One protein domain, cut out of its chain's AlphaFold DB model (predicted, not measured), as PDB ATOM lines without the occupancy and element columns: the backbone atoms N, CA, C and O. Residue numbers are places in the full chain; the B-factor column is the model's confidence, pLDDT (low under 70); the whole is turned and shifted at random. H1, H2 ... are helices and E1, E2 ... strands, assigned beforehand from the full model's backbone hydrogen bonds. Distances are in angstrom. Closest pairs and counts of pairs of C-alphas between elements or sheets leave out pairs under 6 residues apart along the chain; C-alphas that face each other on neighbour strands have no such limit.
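Overview. This is residues 116 to 225 of the 277 residues of the protein "Hypothetical protein" of Noctiluca scintillans (UniProt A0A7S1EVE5). Little regular structure: an antiparallel sheet, E1 E2 E3, has H3 over one face amid loops. Residues 128 to 133 and 149 to 163 stick out. The 110 printed residues are mixed and compact, radius of gyration of the C-alphas 15.2 A, spans 45 by 36 by 28 A.

Arrangement. E2, residues 138 to 143, is antiparallel to E1, 116 to 122, and E3, 216 to 219: N 120 to O 140 and N 139 to O 218 are 2.8 A. H3, 180 to 184, is on the sheet and only just touches H2, 146 to 151, and H5, 209 to 212, with 3 C-alpha pairs within 8 A each. H1, 124 to 129, only grazes the sheet; H4, 186 to 189, meets H3 only through their link. H1, H2 and H3 have every O i to N i+4 pair within hydrogen-bond range.

Along the chain. E1's C-alpha 116 is at (-47.772, -17.040, -12.276), E3's C-alpha 219 at (-41.981, -29.200, -6.812).

Size, cuts and confidence. Links H2 to H3 and H4 to H5 are long.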
ATOM      1  N   LEU A 116     -48.722 -17.223 -13.370       94.56
ATOM      2  CA  LEU A 116     -47.772 -17.040 -12.276       94.56
ATOM      3  C   LEU A 116     -47.373 -15.565 -12.128       94.56
ATOM      4  O   LEU A 116     -46.527 -15.069 -12.877       94.56
ATOM      5  N   GLU A 117     -47.869 -14.912 -11.083       92.25
ATOM      6  CA  GLU A 117     -47.451 -13.565 -10.686       92.25
ATOM      7  C   GLU A 117     -46.027 -13.617 -10.103       92.25
ATOM      8  O   GLU A 117     -45.061 -13.066 -10.657       92.25
ATOM      9  N   SER A 118     -45.840 -14.375  -9.019       91.81
ATOM     10  CA  SER A 118     -44.558 -14.426  -8.315       91.81
ATOM     11  C   SER A 118     -44.213 -15.796  -7.733       91.81
ATOM     12  O   SER A 118     -45.075 -16.603  -7.398       91.81
ATOM     13  N   ILE A 119     -42.907 -16.065  -7.631       93.38
ATOM     14  CA  ILE A 119     -42.373 -17.171  -6.829       93.38
ATOM     15  C   ILE A 119     -42.113 -16.586  -5.444       93.38
ATOM     16  O   ILE A 119     -41.227 -15.743  -5.299       93.38
ATOM     17  N   VAL A 120     -42.912 -16.997  -4.465       89.50
ATOM     18  CA  VAL A 120     -42.921 -16.457  -3.100       89.50
ATOM     19  C   VAL A 120     -41.650 -16.863  -2.369       89.50
ATOM     20  O   VAL A 120     -40.861 -16.018  -1.947       89.50
ATOM     21  N   GLN A 121     -41.424 -18.171  -2.262       88.75
ATOM     22  CA  GLN A 121     -40.254 -18.740  -1.608       88.75
ATOM     23  C   GLN A 121     -40.023 -20.183  -2.058       88.75
ATOM     24  O   GLN A 121     -40.896 -20.813  -2.650       88.75
ATOM     25  N   ALA A 122     -38.834 -20.703  -1.759       91.38
ATOM     26  CA  ALA A 122     -38.623 -22.145  -1.698       91.38
ATOM     27  C   ALA A 122     -38.851 -22.609  -0.260       91.38
ATOM     28  O   ALA A 122     -38.542 -21.847   0.661       91.38
ATOM     29  N   ASP A 123     -39.323 -23.842  -0.103       92.31
ATOM     30  CA  ASP A 123     -39.573 -24.481   1.186       92.31
ATOM     31  C   ASP A 123     -38.351 -24.315   2.118       92.31
ATOM     32  O   ASP A 123     -37.243 -24.757   1.768       92.31
ATOM     33  N   PRO A 124     -38.512 -23.639   3.273       91.19
ATOM     34  CA  PRO A 124     -37.423 -23.407   4.213       91.19
ATOM     35  C   PRO A 124     -36.743 -24.694   4.692       91.19
ATOM     36  O   PRO A 124     -35.513 -24.719   4.804       91.19
ATOM     37  N   GLU A 125     -37.498 -25.776   4.903       91.56
ATOM     38  CA  GLU A 125     -36.938 -27.052   5.351       91.56
ATOM     39  C   GLU A 125     -36.088 -27.687   4.251       91.56
ATOM     40  O   GLU A 125     -34.995 -28.190   4.513       91.56
ATOM     41  N   HIS A 126     -36.495 -27.568   2.984       90.88
ATOM     42  CA  HIS A 126     -35.665 -28.022   1.868       90.88
ATOM     43  C   HIS A 126     -34.350 -27.249   1.757       90.88
ATOM     44  O   HIS A 126     -33.313 -27.857   1.491       90.88
ATOM     45  N   LYS A 127     -34.359 -25.932   1.994       87.50
ATOM     46  CA  LYS A 127     -33.125 -25.128   2.007       87.50
ATOM     47  C   LYS A 127     -32.193 -25.517   3.150       87.50
ATOM     48  O   LYS A 127     -30.981 -25.522   2.951       87.50
ATOM     49  N   LYS A 128     -32.755 -25.828   4.320       88.56
ATOM     50  CA  LYS A 128     -32.009 -26.250   5.510       88.56
ATOM     51  C   LYS A 128     -31.398 -27.640   5.334       88.56
ATOM     52  O   LYS A 128     -30.220 -27.819   5.621       88.56
ATOM     53  N   LEU A 129     -32.180 -28.601   4.840       88.62
ATOM     54  CA  LEU A 129     -31.756 -29.993   4.666       88.62
ATOM     55  C   LEU A 129     -30.852 -30.192   3.445       88.62
ATOM     56  O   LEU A 129     -29.980 -31.053   3.457       88.62
ATOM     57  N   ARG A 130     -31.083 -29.430   2.370       86.69
ATOM     58  CA  ARG A 130     -30.402 -29.595   1.076       86.69
ATOM     59  C   ARG A 130     -29.974 -28.235   0.511       86.69
ATOM     60  O   ARG A 130     -30.533 -27.772  -0.496       86.69
ATOM     61  N   PRO A 131     -29.008 -27.560   1.158       84.31
ATOM     62  CA  PRO A 131     -28.511 -26.275   0.689       84.31
ATOM     63  C   PRO A 131     -27.902 -26.418  -0.713       84.31
ATOM     64  O   PRO A 131     -27.227 -27.393  -1.022       84.31
ATOM     65  N   GLY A 132     -28.175 -25.452  -1.592       83.31
ATOM     66  CA  GLY A 132     -27.656 -25.460  -2.965       83.31
ATOM     67  C   GLY A 132     -28.338 -26.442  -3.929       83.31
ATOM     68  O   GLY A 132     -28.083 -26.362  -5.123       83.31
ATOM     69  N   ALA A 133     -29.259 -27.295  -3.472       88.69
ATOM     70  CA  ALA A 133     -29.991 -28.240  -4.323       88.69
ATOM     71  C   ALA A 133     -31.351 -27.683  -4.788       88.69
ATOM     72  O   ALA A 133     -32.376 -28.355  -4.672       88.69
ATOM     73  N   TRP A 134     -31.392 -26.441  -5.282       92.50
ATOM     74  CA  TRP A 134     -32.648 -25.713  -5.538       92.50
ATOM     75  C   TRP A 134     -33.587 -26.443  -6.517       92.50
ATOM     76  O   TRP A 134     -34.803 -26.426  -6.353       92.50
ATOM     77  N   ARG A 135     -33.041 -27.206  -7.472       92.88
ATOM     78  CA  ARG A 135     -33.831 -28.035  -8.402       92.88
ATOM     79  C   ARG A 135     -34.574 -29.198  -7.739       92.88
ATOM     80  O   ARG A 135     -35.406 -29.835  -8.373       92.88
ATOM     81  N   THR A 136     -34.293 -29.478  -6.472       92.38
ATOM     82  CA  THR A 136     -34.976 -30.509  -5.677       92.38
ATOM     83  C   THR A 136     -36.012 -29.921  -4.716       92.38
ATOM     84  O   THR A 136     -36.702 -30.665  -4.013       92.38
ATOM     85  N   HIS A 137     -36.105 -28.588  -4.654       94.38
ATOM     86  CA  HIS A 137     -36.960 -27.881  -3.711       94.38
ATOM     87  C   HIS A 137     -38.408 -27.802  -4.211       94.38
ATOM     88  O   HIS A 137     -38.720 -28.007  -5.389       94.38
ATOM     89  N   SER A 138     -39.282 -27.463  -3.270       96.12
ATOM     90  CA  SER A 138     -40.665 -27.085  -3.528       96.12
ATOM     91  C   SER A 138     -40.748 -25.576  -3.433       96.12
ATOM     92  O   SER A 138     -40.041 -24.967  -2.627       96.12
ATOM     93  N   TYR A 139     -41.586 -24.984  -4.268       96.75
ATOM     94  CA  TYR A 139     -41.739 -23.546  -4.381       96.75
ATOM     95  C   TYR A 139     -43.185 -23.159  -4.149       96.75
ATOM     96  O   TYR A 139     -44.096 -23.754  -4.729       96.75
ATOM     97  N   GLU A 140     -43.364 -22.144  -3.317       95.19
ATOM     98  CA  GLU A 140     -44.632 -21.466  -3.122       95.19
ATOM     99  C   GLU A 140     -44.815 -20.441  -4.244       95.19
ATOM    100  O   GLU A 140     -43.929 -19.625  -4.524       95.19
ATOM    101  N   LEU A 141     -45.963 -20.496  -4.903       95.44
ATOM    102  CA  LEU A 141     -46.297 -19.705  -6.075       95.44
ATOM    103  C   LEU A 141     -47.539 -18.868  -5.789       95.44
ATOM    104  O   LEU A 141     -48.563 -19.399  -5.360       95.44
ATOM    105  N   ALA A 142     -47.455 -17.574  -6.074       94.44
ATOM    106  CA  ALA A 142     -48.611 -16.693  -6.109       94.44
ATOM    107  C   ALA A 142     -49.123 -16.605  -7.547       94.44
ATOM    108  O   ALA A 142     -48.366 -16.297  -8.476       94.44
ATOM    109  N   LEU A 143     -50.405 -16.911  -7.718       95.19
ATOM    110  CA  LEU A 143     -51.093 -16.788  -8.994       95.19
ATOM    111  C   LEU A 143     -51.773 -15.423  -9.093       95.19
ATOM    112  O   LEU A 143     -52.161 -14.825  -8.089       95.19
ATOM    113  N   VAL A 144     -51.930 -14.951 -10.323       94.19
ATOM    114  CA  VAL A 144     -52.718 -13.766 -10.651       94.19
ATOM    115  C   VAL A 144     -54.172 -14.017 -10.258       94.19
ATOM    116  O   VAL A 144     -54.782 -14.994 -10.701       94.19
ATOM    117  N   THR A 145     -54.713 -13.128  -9.428       91.75
ATOM    118  CA  THR A 145     -56.131 -13.085  -9.044       91.75
ATOM    119  C   THR A 145     -56.903 -12.159  -9.987       91.75
ATOM    120  O   THR A 145     -56.301 -11.380 -10.728       91.75
ATOM    121  N   ALA A 146     -58.237 -12.207  -9.939       91.12
ATOM    122  CA  ALA A 146     -59.089 -11.303 -10.723       91.12
ATOM    123  C   ALA A 146     -58.810  -9.818 -10.422       91.12
ATOM    124  O   ALA A 146     -58.846  -8.984 -11.318       91.12
ATOM    125  N   GLU A 147     -58.473  -9.502  -9.169       88.31
ATOM    126  CA  GLU A 147     -58.092  -8.152  -8.737       88.31
ATOM    127  C   GLU A 147     -56.816  -7.667  -9.448       88.31
ATOM    128  O   GLU A 147     -56.804  -6.568  -9.993       88.31
ATOM    129  N   VAL A 148     -55.779  -8.510  -9.561       89.44
ATOM    130  CA  VAL A 148     -54.540  -8.143 -10.282       89.44
ATOM    131  C   VAL A 148     -54.763  -7.989 -11.769       89.44
ATOM    132  O   VAL A 148     -54.228  -7.062 -12.367       89.44
ATOM    133  N   GLU A 149     -55.522  -8.899 -12.378       93.12
ATOM    134  CA  GLU A 149     -55.839  -8.795 -13.804       93.12
ATOM    135  C   GLU A 149     -56.585  -7.485 -14.109       93.12
ATOM    136  O   GLU A 149     -56.299  -6.840 -15.116       93.12
ATOM    137  N   ALA A 150     -57.494  -7.061 -13.222       91.56
ATOM    138  CA  ALA A 150     -58.236  -5.809 -13.364       91.56
ATOM    139  C   ALA A 150     -57.366  -4.554 -13.157       91.56
ATOM    140  O   ALA A 150     -57.618  -3.528 -13.791       91.56
ATOM    141  N   GLU A 151     -56.353  -4.621 -12.290       90.88
ATOM    142  CA  GLU A 151     -55.420  -3.517 -12.030       90.88
ATOM    143  C   GLU A 151     -54.284  -3.408 -13.066       90.88
ATOM    144  O   GLU A 151     -53.638  -2.360 -13.157       90.88
ATOM    145  N   ASP A 152     -54.022  -4.455 -13.856       90.88
ATOM    146  CA  ASP A 152     -52.940  -4.462 -14.842       90.88
ATOM    147  C   ASP A 152     -53.265  -3.596 -16.073       90.88
ATOM    148  O   ASP A 152     -54.076  -3.931 -16.943       90.88
ATOM    149  N   GLN A 153     -52.557  -2.471 -16.175       92.88
ATOM    150  CA  GLN A 153     -52.694  -1.487 -17.252       92.88
ATOM    151  C   GLN A 153     -51.893  -1.835 -18.515       92.88
ATOM    152  O   GLN A 153     -51.880  -1.059 -19.472       92.88
ATOM    153  N   SER A 154     -51.220  -2.986 -18.551       92.75
ATOM    154  CA  SER A 154     -50.442  -3.416 -19.710       92.75
ATOM    155  C   SER A 154     -51.321  -3.676 -20.938       92.75
ATOM    156  O   SER A 154     -52.531  -3.936 -20.852       92.75
ATOM    157  N   ASN A 155     -50.688  -3.634 -22.114       93.44
ATOM    158  CA  ASN A 155     -51.352  -3.923 -23.383       93.44
ATOM    159  C   ASN A 155     -51.868  -5.368 -23.417       93.44
ATOM    160  O   ASN A 155     -51.182  -6.272 -22.920       93.44
ATOM    161  N   PRO A 156     -53.035  -5.616 -24.040       92.00
ATOM    162  CA  PRO A 156     -53.516  -6.971 -24.245       92.00
ATOM    163  C   PRO A 156     -52.509  -7.773 -25.069       92.00
ATOM    164  O   PRO A 156     -51.816  -7.241 -25.939       92.00
ATOM    165  N   ARG A 157     -52.435  -9.072 -24.785       90.81
ATOM    166  CA  ARG A 157     -51.612  -9.994 -25.565       90.81
ATOM    167  C   ARG A 157     -52.192 -10.107 -26.984       90.81
ATOM    168  O   ARG A 157     -53.373 -10.421 -27.096       90.81
ATOM    169  N   PRO A 158     -51.398  -9.870 -28.039       90.62
ATOM    170  CA  PRO A 158     -51.892  -9.920 -29.408       90.62
ATOM    171  C   PRO A 158     -52.088 -11.359 -29.893       90.62
ATOM    172  O   PRO A 158     -51.459 -12.298 -29.388       90.62
ATOM    173  N   ASP A 159     -52.920 -11.512 -30.922       88.00
ATOM    174  CA  ASP A 159     -53.150 -12.790 -31.589       88.00
ATOM    175  C   ASP A 159     -51.841 -13.340 -32.180       88.00
ATOM    176  O   ASP A 159     -51.035 -12.619 -32.766       88.00
ATOM    177  N   GLY A 160     -51.602 -14.640 -31.994       86.75
ATOM    178  CA  GLY A 160     -50.386 -15.321 -32.450       86.75
ATOM    179  C   GLY A 160     -49.224 -15.333 -31.447       86.75
ATOM    180  O   GLY A 160     -48.291 -16.120 -31.617       86.75
ATOM    181  N   VAL A 161     -49.275 -14.547 -30.363       87.38
ATOM    182  CA  VAL A 161     -48.328 -14.706 -29.244       87.38
ATOM    183  C   VAL A 161     -48.774 -15.881 -28.366       87.38
ATOM    184  O   VAL A 161     -49.945 -15.942 -27.992       87.38
ATOM    185  N   PRO A 162     -47.867 -16.804 -27.975       89.06
ATOM    186  CA  PRO A 162     -48.236 -17.947 -27.147       89.06
ATOM    187  C   PRO A 162     -48.975 -17.539 -25.872       89.06
ATOM    188  O   PRO A 162     -48.573 -16.590 -25.184       89.06
ATOM    189  N   ALA A 163     -50.030 -18.285 -25.544       90.06
ATOM    190  CA  ALA A 163     -50.814 -18.082 -24.333       90.06
ATOM    191  C   ALA A 163     -49.927 -18.154 -23.072       90.06
ATOM    192  O   ALA A 163     -48.917 -18.872 -23.054       90.06
ATOM    193  N   PRO A 164     -50.265 -17.402 -22.008       92.19
ATOM    194  CA  PRO A 164     -49.543 -17.501 -20.751       92.19
ATOM    195  C   PRO A 164     -49.707 -18.894 -20.141       92.19
ATOM    196  O   PRO A 164     -50.720 -19.570 -20.320       92.19
ATOM    197  N   ILE A 165     -48.693 -19.316 -19.390       93.88
ATOM    198  CA  ILE A 165     -48.757 -20.556 -18.621       93.88
ATOM    199  C   ILE A 165     -49.691 -20.307 -17.443       93.88
ATOM    200  O   ILE A 165     -49.394 -19.453 -16.604       93.88
ATOM    201  N   LYS A 166     -50.778 -21.072 -17.376       95.25
ATOM    202  CA  LYS A 166     -51.727 -21.036 -16.267       95.25
ATOM    203  C   LYS A 166     -51.540 -22.237 -15.353       95.25
ATOM    204  O   LYS A 166     -51.189 -23.326 -15.808       95.25
ATOM    205  N   PHE A 167     -51.788 -22.020 -14.074       95.19
ATOM    206  CA  PHE A 167     -51.864 -23.059 -13.064       95.19
ATOM    207  C   PHE A 167     -53.283 -23.125 -12.523       95.19
ATOM    208  O   PHE A 167     -53.927 -22.094 -12.339       95.19
ATOM    209  N   ASP A 168     -53.737 -24.340 -12.241       92.12
ATOM    210  CA  ASP A 168     -54.922 -24.530 -11.423       92.12
ATOM    211  C   ASP A 168     -54.572 -24.271  -9.950       92.12
ATOM    212  O   ASP A 168     -53.567 -24.784  -9.432       92.12
ATOM    213  N   GLN A 169     -55.399 -23.454  -9.300       90.19
ATOM    214  CA  GLN A 169     -55.318 -23.180  -7.871       90.19
ATOM    215  C   GLN A 169     -55.675 -24.432  -7.050       90.19
ATOM    216  O   GLN A 169     -55.115 -24.627  -5.968       90.19
ATOM    217  N   GLY A 170     -56.487 -25.327  -7.627       90.88
ATOM    218  CA  GLY A 170     -56.854 -26.622  -7.068       90.88
ATOM    219  C   GLY A 170     -57.863 -26.517  -5.928       90.88
ATOM    220  O   GLY A 170     -58.606 -25.545  -5.813       90.88
ATOM    221  N   GLU A 171     -57.888 -27.539  -5.076       90.75
ATOM    222  CA  GLU A 171     -58.696 -27.537  -3.857       90.75
ATOM    223  C   GLU A 171     -58.083 -26.643  -2.775       90.75
ATOM    224  O   GLU A 171     -56.865 -26.427  -2.726       90.75
ATOM    225  N   ALA A 172     -58.941 -26.130  -1.890       88.56
ATOM    226  CA  ALA A 172     -58.508 -25.314  -0.767       88.56
ATOM    227  C   ALA A 172     -57.508 -26.086   0.115       88.56
ATOM    228  O   ALA A 172     -57.734 -27.259   0.433       88.56
ATOM    229  N   PRO A 173     -56.399 -25.455   0.533       90.44
ATOM    230  CA  PRO A 173     -55.383 -26.114   1.332       90.44
ATOM    231  C   PRO A 173     -55.951 -26.514   2.691       90.44
ATOM    232  O   PRO A 173     -56.565 -25.712   3.393       90.44
ATOM    233  N   THR A 174     -55.676 -27.753   3.093       88.44
ATOM    234  CA  THR A 174     -56.008 -28.260   4.431       88.44
ATOM    235  C   THR A 174     -55.041 -27.735   5.498       88.44
ATOM    236  O   THR A 174     -55.392 -27.674   6.675       88.44
ATOM    237  N   GLY A 175     -53.827 -27.335   5.103       91.19
ATOM    238  CA  GLY A 175     -52.793 -26.762   5.969       91.19
ATOM    239  C   GLY A 175     -52.905 -25.246   6.172       91.19
ATOM    240  O   GLY A 175     -53.935 -24.635   5.885       91.19
ATOM    241  N   SER A 176     -51.832 -24.626   6.680       93.19
ATOM    242  CA  SER A 176     -51.719 -23.163   6.659       93.19
ATOM    243  C   SER A 176     -51.748 -22.653   5.219       93.19
ATOM    244  O   SER A 176     -51.360 -23.350   4.278       93.19
ATOM    245  N   TRP A 177     -52.242 -21.432   5.034       94.25
ATOM    246  CA  TRP A 177     -52.397 -20.870   3.698       94.25
ATOM    247  C   TRP A 177     -52.148 -19.377   3.671       94.25
ATOM    248  O   TRP A 177     -52.472 -18.642   4.604       94.25
ATOM    249  N   ARG A 178     -51.608 -18.897   2.559       95.25
ATOM    250  CA  ARG A 178     -51.322 -17.483   2.349       95.25
ATOM    251  C   ARG A 178     -52.329 -16.904   1.376       95.25
ATOM    252  O   ARG A 178     -52.517 -17.440   0.292       95.25
ATOM    253  N   CYS A 179     -52.967 -15.807   1.767       94.50
ATOM    254  CA  CYS A 179     -53.922 -15.094   0.922       94.50
ATOM    255  C   CYS A 179     -53.213 -14.491  -0.297       94.50
ATOM    256  O   CYS A 179     -52.315 -13.663  -0.126       94.50
ATOM    257  N   ALA A 180     -53.618 -14.893  -1.507       93.00
ATOM    258  CA  ALA A 180     -52.967 -14.447  -2.739       93.00
ATOM    259  C   ALA A 180     -53.158 -12.937  -2.962       93.00
ATOM    260  O   ALA A 180     -52.180 -12.238  -3.218       93.00
ATOM    261  N   SER A 181     -54.370 -12.413  -2.738       90.88
ATOM    262  CA  SER A 181     -54.638 -10.969  -2.853       90.88
ATOM    263  C   SER A 181     -53.821 -10.118  -1.860       90.88
ATOM    264  O   SER A 181     -53.144  -9.165  -2.246       90.88
ATOM    265  N   CYS A 182     -53.761 -10.496  -0.575       91.12
ATOM    266  CA  CYS A 182     -52.922  -9.774   0.396       91.12
ATOM    267  C   CYS A 182     -51.432  -9.842   0.040       91.12
ATOM    268  O   CYS A 182     -50.694  -8.879   0.251       91.12
ATOM    269  N   TYR A 183     -50.973 -10.976  -0.492       89.00
ATOM    270  CA  TYR A 183     -49.567 -11.162  -0.823       89.00
ATOM    271  C   TYR A 183     -49.113 -10.310  -2.017       89.00
ATOM    272  O   TYR A 183     -47.944  -9.920  -2.089       89.00
ATOM    273  N   GLN A 184     -50.008  -9.945  -2.931       84.38
ATOM    274  CA  GLN A 184     -49.679  -9.045  -4.044       84.38
ATOM    275  C   GLN A 184     -49.237  -7.669  -3.545       84.38
ATOM    276  O   GLN A 184     -48.270  -7.090  -4.037       84.38
ATOM    277  N   THR A 185     -49.863  -7.178  -2.475       84.31
ATOM    278  CA  THR A 185     -49.502  -5.896  -1.860       84.31
ATOM    279  C   THR A 185     -48.414  -6.017  -0.794       84.31
ATOM    280  O   THR A 185     -48.097  -5.022  -0.146       84.31
ATOM    281  N   ARG A 186     -47.776  -7.187  -0.626       85.81
ATOM    282  CA  ARG A 186     -46.822  -7.472   0.467       85.81
ATOM    283  C   ARG A 186     -45.708  -6.449   0.636       85.81
ATOM    284  O   ARG A 186     -45.305  -6.196   1.757       85.81
ATOM    285  N   PHE A 187     -45.189  -5.857  -0.438       82.94
ATOM    286  CA  PHE A 187     -44.114  -4.867  -0.314       82.94
ATOM    287  C   PHE A 187     -44.635  -3.493   0.119       82.94
ATOM    288  O   PHE A 187     -43.878  -2.706   0.673       82.94
ATOM    289  N   LYS A 188     -45.927  -3.217  -0.095       83.75
ATOM    290  CA  LYS A 188     -46.611  -2.015   0.398       83.75
ATOM    291  C   LYS A 188     -47.106  -2.203   1.836       83.75
ATOM    292  O   LYS A 188     -47.043  -1.274   2.628       83.75
ATOM    293  N   THR A 189     -47.598  -3.397   2.171       82.62
ATOM    294  CA  THR A 189     -48.271  -3.691   3.451       82.62
ATOM    295  C   THR A 189     -47.409  -4.467   4.445       82.62
ATOM    296  O   THR A 189     -47.818  -4.662   5.585       82.62
ATOM    297  N   MET A 190     -46.239  -4.953   4.023       83.19
ATOM    298  CA  MET A 190     -45.390  -5.901   4.760       83.19
ATOM    299  C   MET A 190     -46.134  -7.174   5.207       83.19
ATOM    300  O   MET A 190     -45.755  -7.837   6.174       83.19
ATOM    301  N   CYS A 191     -47.199  -7.552   4.490       82.56
ATOM    302  CA  CYS A 191     -48.018  -8.714   4.812       82.56
ATOM    303  C   CYS A 191     -47.402 -10.017   4.272       82.56
ATOM    304  O   CYS A 191     -47.721 -10.482   3.176       82.56
ATOM    305  N   PHE A 192     -46.553 -10.647   5.085       84.31
ATOM    306  CA  PHE A 192     -45.960 -11.964   4.812       84.31
ATOM    307  C   PHE A 192     -46.533 -13.080   5.706       84.31
ATOM    308  O   PHE A 192     -45.936 -14.152   5.806       84.31
ATOM    309  N   GLY A 193     -47.672 -12.855   6.362       87.75
ATOM    310  CA  GLY A 193     -48.281 -13.833   7.264       87.75
ATOM    311  C   GLY A 193     -49.030 -14.960   6.550       87.75
ATOM    312  O   GLY A 193     -49.547 -14.787   5.448       87.75
ATOM    313  N   GLU A 194     -49.126 -16.101   7.228       93.31
ATOM    314  CA  GLU A 194     -50.000 -17.218   6.855       93.31
ATOM    315  C   GLU A 194     -51.237 -17.247   7.752       93.31
ATOM    316  O   GLU A 194     -51.194 -16.876   8.931       93.31
ATOM    317  N   ASN A 195     -52.355 -17.680   7.187       95.50
ATOM    318  CA  ASN A 195     -53.557 -18.039   7.916       95.50
ATOM    319  C   ASN A 195     -53.406 -19.460   8.473       95.50
ATOM    320  O   ASN A 195     -52.718 -20.302   7.892       95.50
ATOM    321  N   LEU A 196     -54.043 -19.718   9.615       94.56
ATOM    322  CA  LEU A 196     -53.997 -21.024  10.266       94.56
ATOM    323  C   LEU A 196     -54.808 -22.060   9.475       94.56
ATOM    324  O   LEU A 196     -55.776 -21.718   8.792       94.56
ATOM    325  N   SER A 197     -54.423 -23.328   9.611       93.62
ATOM    326  CA  SER A 197     -55.189 -24.459   9.075       93.62
ATOM    327  C   SER A 197     -56.643 -24.422   9.567       93.62
ATOM    328  O   SER A 197     -56.915 -24.032  10.704       93.62
ATOM    329  N   GLY A 198     -57.577 -24.776   8.681       91.19
ATOM    330  CA  GLY A 198     -59.016 -24.795   8.959       91.19
ATOM    331  C   GLY A 198     -59.713 -23.430   8.922       91.19
ATOM    332  O   GLY A 198     -60.932 -23.371   9.060       91.19
ATOM    333  N   THR A 199     -58.984 -22.328   8.719       95.25
ATOM    334  CA  THR A 199     -59.601 -21.001   8.569       95.25
ATOM    335  C   THR A 199     -60.079 -20.765   7.137       95.25
ATOM    336  O   THR A 199     -59.326 -20.971   6.188       95.25
ATOM    337  N   THR A 200     -61.311 -20.276   6.980       95.12
ATOM    338  CA  THR A 200     -61.920 -19.939   5.677       95.12
ATOM    339  C   THR A 200     -61.857 -18.450   5.346       95.12
ATOM    340  O   THR A 200     -62.252 -18.047   4.257       95.12
ATOM    341  N   THR A 201     -61.338 -17.629   6.259       96.38
ATOM    342  CA  THR A 201     -61.260 -16.172   6.121       96.38
ATOM    343  C   THR A 201     -59.832 -15.709   6.352       96.38
ATOM    344  O   THR A 201     -59.163 -16.158   7.284       96.38
ATOM    345  N   CYS A 202     -59.351 -14.786   5.522       95.44
ATOM    346  CA  CYS A 202     -58.023 -14.223   5.700       95.44
ATOM    347  C   CYS A 202     -57.979 -13.287   6.916       95.44
ATOM    348  O   CYS A 202     -58.703 -12.296   6.968       95.44
ATOM    349  N   LYS A 203     -57.037 -13.517   7.837       95.12
ATOM    350  CA  LYS A 203     -56.841 -12.682   9.037       95.12
ATOM    351  C   LYS A 203     -56.405 -11.239   8.749       95.12
ATOM    352  O   LYS A 203     -56.425 -10.412   9.651       95.12
ATOM    353  N   HIS A 204     -55.957 -10.952   7.525       92.69
ATOM    354  CA  HIS A 204     -55.413  -9.648   7.139       92.69
ATOM    355  C   HIS A 204     -56.425  -8.767   6.407       92.69
ATOM    356  O   HIS A 204     -56.516  -7.584   6.709       92.69
ATOM    357  N   CYS A 205     -57.187  -9.323   5.459       92.62
ATOM    358  CA  CYS A 205     -58.189  -8.557   4.707       92.62
ATOM    359  C   CYS A 205     -59.637  -8.886   5.082       92.62
ATOM    360  O   CYS A 205     -60.542  -8.248   4.560       92.62
ATOM    361  N   GLY A 206     -59.877  -9.893   5.928       94.69
ATOM    362  CA  GLY A 206     -61.221 -10.297   6.352       94.69
ATOM    363  C   GLY A 206     -62.080 -10.956   5.266       94.69
ATOM    364  O   GLY A 206     -63.223 -11.300   5.538       94.69
ATOM    365  N   ARG A 207     -61.555 -11.146   4.049       95.12
ATOM    366  CA  ARG A 207     -62.266 -11.778   2.925       95.12
ATOM    367  C   ARG A 207     -62.158 -13.306   2.965       95.12
ATOM    368  O   ARG A 207     -61.193 -13.846   3.520       95.12
ATOM    369  N   LEU A 208     -63.133 -13.986   2.357       94.75
ATOM    370  CA  LEU A 208     -63.177 -15.447   2.269       94.75
ATOM    371  C   LEU A 208     -62.044 -15.990   1.389       94.75
ATOM    372  O   LEU A 208     -61.657 -15.371   0.399       94.75
ATOM    373  N   GLN A 209     -61.539 -17.173   1.736       93.56
ATOM    374  CA  GLN A 209     -60.477 -17.887   1.024       93.56
ATOM    375  C   GLN A 209     -60.847 -18.158  -0.442       93.56
ATOM    376  O   GLN A 209     -59.983 -18.045  -1.310       93.56
ATOM    377  N   SER A 210     -62.121 -18.454  -0.718       91.50
ATOM    378  CA  SER A 210     -62.661 -18.631  -2.073       91.50
ATOM    379  C   SER A 210     -62.534 -17.382  -2.941       91.50
ATOM    380  O   SER A 210     -62.361 -17.496  -4.150       91.50
ATOM    381  N   ASP A 211     -62.598 -16.200  -2.330       90.62
ATOM    382  CA  ASP A 211     -62.688 -14.931  -3.054       90.62
ATOM    383  C   ASP A 211     -61.297 -14.353  -3.328       90.62
ATOM    384  O   ASP A 211     -61.061 -13.703  -4.344       90.62
ATOM    385  N   VAL A 212     -60.361 -14.576  -2.402       91.44
ATOM    386  CA  VAL A 212     -58.995 -14.028  -2.474       91.44
ATOM    387  C   VAL A 212     -57.966 -15.000  -3.030       91.44
ATOM    388  O   VAL A 212     -56.855 -14.572  -3.358       91.44
ATOM    389  N   GLY A 213     -58.306 -16.287  -3.094       93.50
ATOM    390  CA  GLY A 213     -57.398 -17.365  -3.456       93.50
ATOM    391  C   GLY A 213     -56.252 -17.575  -2.455       93.50
ATOM    392  O   GLY A 213     -56.071 -16.857  -1.465       93.50
ATOM    393  N   TRP A 214     -55.426 -18.575  -2.741       94.94
ATOM    394  CA  TRP A 214     -54.248 -18.946  -1.960       94.94
ATOM    395  C   TRP A 214     -53.018 -19.182  -2.838       94.94
ATOM    396  O   TRP A 214     -53.117 -19.439  -4.041       94.94
ATOM    397  N   THR A 215     -51.835 -19.098  -2.239       94.81
ATOM    398  CA  THR A 215     -50.608 -19.568  -2.889       94.81
ATOM    399  C   THR A 215     -50.602 -21.088  -3.003       94.81
ATOM    400  O   THR A 215     -51.117 -21.798  -2.140       94.81
ATOM    401  N   ILE A 216     -49.994 -21.602  -4.068       95.31
ATOM    402  CA  ILE A 216     -49.880 -23.043  -4.302       95.31
ATOM    403  C   ILE A 216     -48.435 -23.501  -4.175       95.31
ATOM    404  O   ILE A 216     -47.505 -22.781  -4.531       95.31
ATOM    405  N   TRP A 217     -48.247 -24.736  -3.725       95.06
ATOM    406  CA  TRP A 217     -46.937 -25.377  -3.684       95.06
ATOM    407  C   TRP A 217     -46.751 -26.311  -4.873       95.06
ATOM    408  O   TRP A 217     -47.648 -27.082  -5.226       95.06
ATOM    409  N   ARG A 218     -45.574 -26.250  -5.498       96.38
ATOM    410  CA  ARG A 218     -45.170 -27.158  -6.578       96.38
ATOM    411  C   ARG A 218     -43.699 -27.515  -6.444       96.38
ATOM    412  O   ARG A 218     -42.865 -26.659  -6.148       96.38
ATOM    413  N   GLN A 219     -43.370 -28.773  -6.701       96.12
ATOM    414  CA  GLN A 219     -41.981 -29.200  -6.812       96.12
ATOM    415  C   GLN A 219     -41.367 -28.637  -8.097       96.12
ATOM    416  O   GLN A 219     -42.049 -28.540  -9.116       96.12
ATOM    417  N   TYR A 220     -40.073 -28.310  -8.083       95.81
ATOM    418  CA  TYR A 220     -39.350 -27.829  -9.267       95.81
ATOM    419  C   TYR A 220     -39.608 -28.671 -10.532       95.81
ATOM    420  O   TYR A 220     -39.906 -28.129 -11.597       95.81
ATOM    421  N   SER A 221     -39.546 -30.000 -10.405       95.56
ATOM    422  CA  SER A 221     -39.758 -30.960 -11.497       95.56
ATOM    423  C   SER A 221     -41.169 -30.918 -12.094       95.56
ATOM    424  O   SER A 221     -41.345 -31.282 -13.251       95.56
ATOM    425  N   GLN A 222     -42.160 -30.437 -11.339       95.75
ATOM    426  CA  GLN A 222     -43.552 -30.297 -11.778       95.75
ATOM    427  C   GLN A 222     -43.799 -28.983 -12.534       95.75
ATOM    428  O   GLN A 222     -44.888 -28.764 -13.063       95.75
ATOM    429  N   LEU A 223     -42.819 -28.077 -12.560       96.12
ATOM    430  CA  LEU A 223     -42.970 -26.766 -13.175       96.12
ATOM    431  C   LEU A 223     -42.603 -26.791 -14.658       96.12
ATOM    432  O   LEU A 223     -41.626 -27.431 -15.044       96.12
ATOM    433  N   PRO A 224     -43.302 -26.023 -15.509       95.12
ATOM    434  CA  PRO A 224     -42.896 -25.850 -16.897       95.12
ATOM    435  C   PRO A 224     -41.483 -25.264 -17.013       95.12
ATOM    436  O   PRO A 224     -41.090 -24.407 -16.215       95.12
ATOM    437  N   LYS A 225     -40.749 -25.635 -18.074       91.38
ATOM    438  CA  LYS A 225     -39.352 -25.208 -18.308       91.38
ATOM    439  C   LYS A 225     -39.139 -23.693 -18.176       91.38
ATOM    440  O   LYS A 225     -38.135 -23.250 -17.625       91.38
TER     441      LYS A 225